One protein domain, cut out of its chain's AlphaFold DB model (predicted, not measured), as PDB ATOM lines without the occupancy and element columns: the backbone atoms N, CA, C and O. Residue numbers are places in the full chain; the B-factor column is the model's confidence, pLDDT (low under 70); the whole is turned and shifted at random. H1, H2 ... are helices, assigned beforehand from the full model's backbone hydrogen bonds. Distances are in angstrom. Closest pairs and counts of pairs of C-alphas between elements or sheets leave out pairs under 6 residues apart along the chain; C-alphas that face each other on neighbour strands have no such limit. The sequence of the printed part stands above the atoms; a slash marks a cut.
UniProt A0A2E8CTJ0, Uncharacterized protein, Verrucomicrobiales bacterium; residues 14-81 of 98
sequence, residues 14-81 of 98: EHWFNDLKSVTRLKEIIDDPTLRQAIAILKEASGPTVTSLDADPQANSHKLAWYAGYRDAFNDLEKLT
ATOM      1  N   GLU A  14     146.365  99.233 199.525       85.69
ATOM      2  CA  GLU A  14     145.053  99.549 200.095       85.69
ATOM      3  C   GLU A  14     144.694 101.031 199.911       85.69
ATOM      4  O   GLU A  14     143.530 101.375 199.727       85.69
ATOM      5  N   HIS A  15     145.694 101.920 199.925       88.81
ATOM      6  CA  HIS A  15     145.481 103.351 199.716       88.81
ATOM      7  C   HIS A  15     145.209 103.690 198.250       88.81
ATOM      8  O   HIS A  15     144.478 104.642 197.988       88.81
ATOM      9  N   TRP A  16     145.752 102.915 197.307       90.62
ATOM     10  CA  TRP A  16     145.470 103.089 195.881       90.62
ATOM     11  C   TRP A  16     143.971 102.973 195.592       90.62
ATOM     12  O   TRP A  16     143.384 103.858 194.974       90.62
ATOM     13  N   PHE A  17     143.322 101.937 196.131       89.19
ATOM     14  CA  PHE A  17     141.893 101.701 195.914       89.19
ATOM     15  C   PHE A  17     140.969 102.717 196.605       89.19
ATOM     16  O   PHE A  17     139.775 102.753 196.299       89.19
ATOM     17  N   ASN A  18     141.494 103.548 197.513       89.56
ATOM     18  CA  ASN A  18     140.734 104.639 198.123       89.56
ATOM     19  C   ASN A  18     140.620 105.859 197.194       89.56
ATOM     20  O   ASN A  18     139.661 106.622 197.315       89.56
ATOM     21  N   ASP A  19     141.553 106.044 196.253       89.62
ATOM     22  CA  ASP A  19     141.478 107.106 195.247       89.62
ATOM     23  C   ASP A  19     140.670 106.644 194.027       89.62
ATOM     24  O   ASP A  19     141.199 106.259 192.982       89.62
ATOM     25  N   LEU A  20     139.343 106.711 194.165       88.00
ATOM     26  CA  LEU A  20     138.407 106.301 193.116       88.00
ATOM     27  C   LEU A  20     138.632 107.046 191.800       88.00
ATOM     28  O   LEU A  20     138.467 106.462 190.734       88.00
ATOM     29  N   LYS A  21     139.040 108.319 191.855       91.56
ATOM     30  CA  LYS A  21     139.275 109.113 190.648       91.56
ATOM     31  C   LYS A  21     140.450 108.548 189.857       91.56
ATOM     32  O   LYS A  21     140.346 108.402 188.641       91.56
ATOM     33  N   SER A  22     141.543 108.209 190.539       90.12
ATOM     34  CA  SER A  22     142.715 107.603 189.902       90.12
ATOM     35  C   SER A  22     142.434 106.187 189.399       90.12
ATOM     36  O   SER A  22     142.832 105.865 188.282       90.12
ATOM     37  N   VAL A  23     141.688 105.372 190.152       92.06
ATOM     38  CA  VAL A  23     141.287 104.016 189.726       92.06
ATOM     39  C   VAL A  23     140.390 104.061 188.485       92.06
ATOM     40  O   VAL A  23     140.657 103.364 187.508       92.06
ATOM     41  N   THR A  24     139.357 104.912 188.476       92.00
ATOM     42  CA  THR A  24     138.483 105.091 187.306       92.00
ATOM     43  C   THR A  24     139.269 105.615 186.113       92.00
ATOM     44  O   THR A  24     139.112 105.103 185.008       92.00
ATOM     45  N   ARG A  25     140.173 106.577 186.329       94.25
ATOM     46  CA  ARG A  25     141.011 107.095 185.250       94.25
ATOM     47  C   ARG A  25     141.945 106.029 184.680       94.25
ATOM     48  O   ARG A  25     142.125 105.975 183.468       94.25
ATOM     49  N   LEU A  26     142.532 105.187 185.530       93.50
ATOM     50  CA  LEU A  26     143.349 104.063 185.077       93.50
ATOM     51  C   LEU A  26     142.513 103.093 184.238       93.50
ATOM     52  O   LEU A  26     142.970 102.669 183.183       93.50
ATOM     53  N   LYS A  27     141.282 102.800 184.665       93.31
ATOM     54  CA  LYS A  27     140.362 101.953 183.904       93.31
ATOM     55  C   LYS A  27     140.080 102.514 182.512       93.31
ATOM     56  O   LYS A  27     140.230 101.790 181.541       93.31
ATOM     57  N   GLU A  28     139.760 103.803 182.399       94.75
ATOM     58  CA  GLU A  28     139.557 104.461 181.097       94.75
ATOM     59  C   GLU A  28     140.783 104.345 180.183       94.75
ATOM     60  O   GLU A  28     140.642 104.159 178.980       94.75
ATOM     61  N   ILE A  29     141.987 104.457 180.753       95.06
ATOM     62  CA  ILE A  29     143.240 104.330 180.004       95.06
ATOM     63  C   ILE A  29     143.440 102.886 179.528       95.06
ATOM     64  O   ILE A  29     143.785 102.683 178.372       95.06
ATOM     65  N   ILE A  30     143.216 101.889 180.389       92.81
ATOM     66  CA  ILE A  30     143.360 100.463 180.041       92.81
ATOM     67  C   ILE A  30     142.267  99.996 179.071       92.81
ATOM     68  O   ILE A  30     142.499  99.099 178.261       92.81
ATOM     69  N   ASP A  31     141.089 100.610 179.118       92.12
ATOM     70  CA  ASP A  31     139.991 100.335 178.195       92.12
ATOM     71  C   ASP A  31     140.204 100.969 176.808       92.12
ATOM     72  O   ASP A  31     139.501 100.606 175.863       92.12
ATOM     73  N   ASP A  32     141.200 101.849 176.650       96.19
ATOM     74  CA  ASP A  32     141.553 102.429 175.358       96.19
ATOM     75  C   ASP A  32     141.998 101.336 174.360       96.19
ATOM     76  O   ASP A  32     142.941 100.577 174.625       96.19
ATOM     77  N   PRO A  33     141.356 101.243 173.182       95.44
ATOM     78  CA  PRO A  33     141.653 100.193 172.215       95.44
ATOM     79  C   PRO A  33     143.075 100.297 171.654       95.44
ATOM     80  O   PRO A  33     143.690  99.271 171.364       95.44
ATOM     81  N   THR A  34     143.624 101.510 171.535       96.62
ATOM     82  CA  THR A  34     144.990 101.726 171.038       96.62
ATOM     83  C   THR A  34     146.003 101.184 172.035       96.62
ATOM     84  O   THR A  34     146.934 100.475 171.648       96.62
ATOM     85  N   LEU A  35     145.804 101.458 173.328       94.00
ATOM     86  CA  LEU A  35     146.661 100.922 174.377       94.00
ATOM     87  C   LEU A  35     146.574  99.395 174.449       94.00
ATOM     88  O   LEU A  35     147.611  98.734 174.509       94.00
ATOM     89  N   ARG A  36     145.368  98.818 174.396       93.75
ATOM     90  CA  ARG A  36     145.190  97.355 174.392       93.75
ATOM     91  C   ARG A  36     145.902  96.698 173.217       93.75
ATOM     92  O   ARG A  36     146.613  95.712 173.411       93.75
ATOM     93  N   GLN A  37     145.763  97.270 172.021       95.88
ATOM     94  CA  GLN A  37     146.458  96.798 170.827       95.88
ATOM     95  C   GLN A  37     147.981  96.880 171.005       95.88
ATOM     96  O   GLN A  37     148.687  95.922 170.698       95.88
ATOM     97  N   ALA A  38     148.496  97.991 171.541       95.56
ATOM     98  CA  ALA A  38     149.923  98.156 171.805       95.56
ATOM     99  C   ALA A  38     150.450  97.127 172.820       95.56
ATOM    100  O   ALA A  38     151.486  96.510 172.580       95.56
ATOM    101  N   ILE A  39     149.725  96.883 173.919       94.06
ATOM    102  CA  ILE A  39     150.074  95.851 174.908       94.06
ATOM    103  C   ILE A  39     150.086  94.462 174.260       94.06
ATOM    104  O   ILE A  39     151.002  93.682 174.515       94.06
ATOM    105  N   ALA A  40     149.106  94.150 173.409       92.19
ATOM    106  CA  ALA A  40     149.060  92.875 172.695       92.19
ATOM    107  C   ALA A  40     150.278  92.699 171.774       92.19
ATOM    108  O   ALA A  40     150.958  91.679 171.858       92.19
ATOM    109  N   ILE A  41     150.615  93.717 170.971       93.44
ATOM    110  CA  ILE A  41     151.799  93.703 170.096       93.44
ATOM    111  C   ILE A  41     153.077  93.476 170.909       93.44
ATOM    112  O   ILE A  41     153.911  92.658 170.532       93.44
ATOM    113  N   LEU A  42     153.227  94.168 172.039       91.88
ATOM    114  CA  LEU A  42     154.397  94.037 172.904       91.88
ATOM    115  C   LEU A  42     154.508  92.652 173.554       91.88
ATOM    116  O   LEU A  42     155.605  92.093 173.624       91.88
ATOM    117  N   LYS A  43     153.384  92.088 174.011       90.56
ATOM    118  CA  LYS A  43     153.316  90.727 174.565       90.56
ATOM    119  C   LYS A  43     153.721  89.686 173.519       90.56
ATOM    120  O   LYS A  43     154.509  88.805 173.847       90.56
ATOM    121  N   GLU A  44     153.234  89.812 172.287       89.06
ATOM    122  CA  GLU A  44     153.584  88.904 171.188       89.06
ATOM    123  C   GLU A  44     155.048  89.060 170.756       89.06
ATOM    124  O   GLU A  44     155.763  88.070 170.633       89.06
ATOM    125  N   ALA A  45     155.535  90.295 170.603       87.44
ATOM    126  CA  ALA A  45     156.920  90.568 170.214       87.44
ATOM    127  C   ALA A  45     157.946  90.085 171.253       87.44
ATOM    128  O   ALA A  45     159.068  89.734 170.899       87.44
ATOM    129  N   SER A  46     157.561  90.070 172.531       85.00
ATOM    130  CA  SER A  46     158.408  89.602 173.636       85.00
ATOM    131  C   SER A  46     158.282  88.095 173.886       85.00
ATOM    132  O   SER A  46     158.964  87.562 174.762       85.00
ATOM    133  N   GLY A  47     157.393  87.411 173.157       82.12
ATOM    134  CA  GLY A  47     157.154  85.981 173.289       82.12
ATOM    135  C   GLY A  47     158.367  85.150 172.857       82.12
ATOM    136  O   GLY A  47     158.934  85.404 171.792       82.12
ATOM    137  N   PRO A  48     158.773  84.129 173.633       75.94
ATOM    138  CA  PRO A  48     159.803  83.200 173.189       75.94
ATOM    139  C   PRO A  48     159.300  82.411 171.971       75.94
ATOM    140  O   PRO A  48     158.254  81.766 172.015       75.94
ATOM    141  N   THR A  49     160.050  82.459 170.872       73.12
ATOM    142  CA  THR A  49     159.773  81.710 169.635       73.12
ATOM    143  C   THR A  49     160.599  80.423 169.581       73.12
ATOM    144  O   THR A  49     161.624  80.310 170.253       73.12
ATOM    145  N   VAL A  50     160.203  79.437 168.768       60.62
ATOM    146  CA  VAL A  50     160.922  78.146 168.641       60.62
ATOM    147  C   VAL A  50     162.405  78.337 168.269       60.62
ATOM    148  O   VAL A  50     163.258  77.574 168.709       60.62
ATOM    149  N   THR A  51     162.736  79.408 167.545       59.31
ATOM    150  CA  THR A  51     164.107  79.796 167.164       59.31
ATOM    151  C   THR A  51     164.926  80.435 168.292       59.31
ATOM    152  O   THR A  51     166.092  80.750 168.086       59.31
ATOM    153  N   SER A  52     164.332  80.667 169.467       64.19
ATOM    154  CA  SER A  52     164.969  81.350 170.607       64.19
ATOM    155  C   SER A  52     165.423  80.412 171.734       64.19
ATOM    156  O   SER A  52     166.001  80.882 172.725       64.19
ATOM    157  N   LEU A  53     165.177  79.103 171.577       74.06
ATOM    158  CA  LEU A  53     165.602  78.074 172.522       74.06
ATOM    159  C   LEU A  53     167.117  77.895 172.455       74.06
ATOM    160  O   LEU A  53     167.683  77.558 171.419       74.06
ATOM    161  N   ASP A  54     167.756  78.139 173.590       79.94
ATOM    162  CA  ASP A  54     169.180  77.936 173.782       79.94
ATOM    163  C   ASP A  54     169.498  76.454 173.984       79.94
ATOM    164  O   ASP A  54     168.649  75.686 174.448       79.94
ATOM    165  N   ALA A  55     170.740  76.068 173.695       85.12
ATOM    166  CA  ALA A  55     171.217  74.722 174.005       85.12
ATOM    167  C   ALA A  55     171.307  74.490 175.527       85.12
ATOM    168  O   ALA A  55     171.199  73.352 175.980       85.12
ATOM    169  N   ASP A  56     171.481  75.565 176.305       87.69
ATOM    170  CA  ASP A  56     171.475  75.542 177.767       87.69
ATOM    171  C   ASP A  56     170.041  75.628 178.344       87.69
ATOM    172  O   ASP A  56     169.357  76.649 178.183       87.69
ATOM    173  N   PRO A  57     169.574  74.605 179.085       86.06
ATOM    174  CA  PRO A  57     168.273  74.627 179.748       86.06
ATOM    175  C   PRO A  57     168.090  75.761 180.769       86.06
ATOM    176  O   PRO A  57     166.964  76.232 180.944       86.06
ATOM    177  N   GLN A  58     169.154  76.223 181.440       89.69
ATOM    178  CA  GLN A  58     169.047  77.319 182.416       89.69
ATOM    179  C   GLN A  58     168.833  78.672 181.736       89.69
ATOM    180  O   GLN A  58     168.044  79.494 182.201       89.69
ATOM    181  N   ALA A  59     169.465  78.912 180.588       85.12
ATOM    182  CA  ALA A  59     169.171  80.091 179.778       85.12
ATOM    183  C   ALA A  59     167.689  80.136 179.351       85.12
ATOM    184  O   ALA A  59     167.064  81.199 179.375       85.12
ATOM    185  N   ASN A  60     167.099  78.981 179.026       86.50
ATOM    186  CA  ASN A  60     165.679  78.883 178.679       86.50
ATOM    187  C   ASN A  60     164.760  79.153 179.878       86.50
ATOM    188  O   ASN A  60     163.784  79.891 179.737       86.50
ATOM    189  N   SER A  61     165.077  78.614 181.061       87.31
ATOM    190  CA  SER A  61     164.286  78.856 182.277       87.31
ATOM    191  C   SER A  61     164.265  80.344 182.650       87.31
ATOM    192  O   SER A  61     163.196  80.889 182.930       87.31
ATOM    193  N   HIS A  62     165.404  81.038 182.554       88.19
ATOM    194  CA  HIS A  62     165.490  82.477 182.811       88.19
ATOM    195  C   HIS A  62     164.689  83.309 181.805       88.19
ATOM    196  O   HIS A  62     163.967  84.220 182.211       88.19
ATOM    197  N   LYS A  63     164.766  82.991 180.502       85.38
ATOM    198  CA  LYS A  63     163.967  83.666 179.461       85.38
ATOM    199  C   LYS A  63     162.466  83.514 179.735       85.38
ATOM    200  O   LYS A  63     161.726  84.494 179.658       85.38
ATOM    201  N   LEU A  64     162.025  82.309 180.108       87.38
ATOM    202  CA  LEU A  64     160.628  82.037 180.454       87.38
ATOM    203  C   LEU A  64     160.186  82.774 181.723       87.38
ATOM    204  O   LEU A  64     159.112  83.372 181.724       87.38
ATOM    205  N   ALA A  65     161.008  82.779 182.775       90.25
ATOM    206  CA  ALA A  65     160.711  83.490 184.017       90.25
ATOM    207  C   ALA A  65     160.603  85.007 183.795       90.25
ATOM    208  O   ALA A  65     159.672  85.646 184.285       90.25
ATOM    209  N   TRP A  66     161.517  85.578 183.005       89.00
ATOM    210  CA  TRP A  66     161.465  86.989 182.627       89.00
ATOM    211  C   TRP A  66     160.193  87.316 181.836       89.00
ATOM    212  O   TRP A  66     159.503  88.285 182.149       89.00
ATOM    213  N   TYR A  67     159.843  86.484 180.854       89.31
ATOM    214  CA  TYR A  67     158.635  86.669 180.054       89.31
ATOM    215  C   TYR A  67     157.349  86.544 180.882       89.31
ATOM    216  O   TYR A  67     156.422  87.336 180.700       89.31
ATOM    217  N   ALA A  68     157.294  85.593 181.819       88.69
ATOM    218  CA  ALA A  68     156.185  85.466 182.759       88.69
ATOM    219  C   ALA A  68     156.019  86.755 183.579       88.69
ATOM    220  O   ALA A  68     154.947  87.354 183.545       88.69
ATOM    221  N   GLY A  69     157.103  87.261 184.181       91.88
ATOM    222  CA  GLY A  69     157.082  88.528 184.920       91.88
ATOM    223  C   GLY A  69     156.678  89.730 184.056       91.88
ATOM    224  O   GLY A  69     155.925  90.596 184.501       91.88
ATOM    225  N   TYR A  70     157.117  89.769 182.795       90.75
ATOM    226  CA  TYR A  70     156.707  90.796 181.836       90.75
ATOM    227  C   TYR A  70     155.196  90.762 181.560       90.75
ATOM    228  O   TYR A  70     154.547  91.808 181.553       90.75
ATOM    229  N   ARG A  71     154.606  89.573 181.366       90.12
ATOM    230  CA  ARG A  71     153.149  89.429 181.182       90.12
ATOM    231  C   ARG A  71     152.382  89.762 182.458       90.12
ATOM    232  O   ARG A  71     151.357  90.442 182.362       90.12
ATOM    233  N   ASP A  72     152.883  89.324 183.610       92.25
ATOM    234  CA  ASP A  72     152.283  89.580 184.919       92.25
ATOM    235  C   ASP A  72     152.193  91.073 185.208       92.25
ATOM    236  O   ASP A  72     151.142  91.526 185.647       92.25
ATOM    237  N   ALA A  73     153.198  91.872 184.834       92.31
ATOM    238  CA  ALA A  73     153.156  93.324 185.012       92.31
ATOM    239  C   ALA A  73     151.924  93.984 184.358       92.31
ATOM    240  O   ALA A  73     151.289  94.849 184.962       92.31
ATOM    241  N   PHE A  74     151.544  93.572 183.142       92.44
ATOM    242  CA  PHE A  74     150.339  94.100 182.483       92.44
ATOM    243  C   PHE A  74     149.049  93.590 183.126       92.44
ATOM    244  O   PHE A  74     148.078  94.335 183.221       92.44
ATOM    245  N   ASN A  75     149.033  92.328 183.555       91.06
ATOM    246  CA  ASN A  75     147.863  91.738 184.200       91.06
ATOM    247  C   ASN A  75     147.638  92.357 185.591       91.06
ATOM    248  O   ASN A  75     146.511  92.650 185.976       91.06
ATOM    249  N   ASP A  76     148.708  92.606 186.343       91.81
ATOM    250  CA  ASP A  76     148.657  93.270 187.643       91.81
ATOM    251  C   ASP A  76     148.251  94.737 187.505       91.81
ATOM    252  O   ASP A  76     147.477  95.236 188.321       91.81
ATOM    253  N   LEU A  77     148.679  95.409 186.432       91.81
ATOM    254  CA  LEU A  77     148.197  96.748 186.103       91.81
ATOM    255  C   LEU A  77     146.677  96.765 185.864       91.81
ATOM    256  O   LEU A  77     145.995  97.672 186.334       91.81
ATOM    257  N   GLU A  78     146.132  95.753 185.187       91.44
ATOM    258  CA  GLU A  78     144.684  95.601 185.009       91.44
ATOM    259  C   GLU A  78     143.971  95.361 186.350       91.44
ATOM    260  O   GLU A  78     142.956  96.004 186.629       91.44
ATOM    261  N   LYS A  79     144.532  94.536 187.247       91.12
ATOM    262  CA  LYS A  79     143.979  94.316 188.601       91.12
ATOM    263  C   LYS A  79     143.855  95.610 189.407       91.12
ATOM    264  O   LYS A  79     142.906  95.748 190.177       91.12
ATOM    265  N   LEU A  80     144.741  96.589 189.206       92.06
ATOM    266  CA  LEU A  80     144.654  97.903 189.860       92.06
ATOM    267  C   LEU A  80     143.411  98.717 189.456       92.06
ATOM    268  O   LEU A  80     143.103  99.708 190.120       92.06
ATOM    269  N   THR A  81     142.678  98.309 188.415       90.50
ATOM    270  CA  THR A  81     141.386  98.909 188.028       90.50
ATOM    271  C   THR A  81     140.189  98.304 188.758       90.50
ATOM    272  O   THR A  81     139.112  98.906 188.796       90.50
TER     273      THR A  81
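This is residues 14 to 81 of the 98 residues of an uncharacterized protein of Verrucomicrobiales bacterium (UniProt A0A2E8CTJ0). The picture is a flat, open frame: the long helix H3 makes one side, H2 runs back beside it at a distance, H1 slants across one end, and a long link spans the other. The 68 printed residues hold three named helices, H1, H2, H3 in chain order, and no named strand: all helix. It is only just loose, close to extended, with a radius of gyration of the C-alphas of 16.0 A and spans of 50 by 28 by 9 A.

Find C-alpha 57 at (168.273, 74.627, 179.748); from there H3 runs 32.5 A to residue 79. H2, residues 33 to 45, covers 18.2 A. H1, residues 20 to 30, covers 15.2 A from C-alpha 20 at (138.407, 106.301, 193.116).

H3 and H2 are close but not clearly touching, closest C-alphas Lys 43 and Arg 71, 6.7 A, at a shallow tilt of 9 degrees, opposite ways. H1 is likewise close but not clearly touching to H3, Ile 30 to Glu 78, 7.1 A between closest C-alphas, a steep tilt of 54 degrees. In H1 and H2 every O i to N i+4 pair is within hydrogen-bond range; in H3, 18 of 19.

The farthest C-alphas, Lys 21 and Ala 55, are 49.8 A apart. The printed part has no cut. H1 to H2 is a tight link, H2 to H3 a long one of 11 residues, where residues 50 to 52 fall under pLDDT 70.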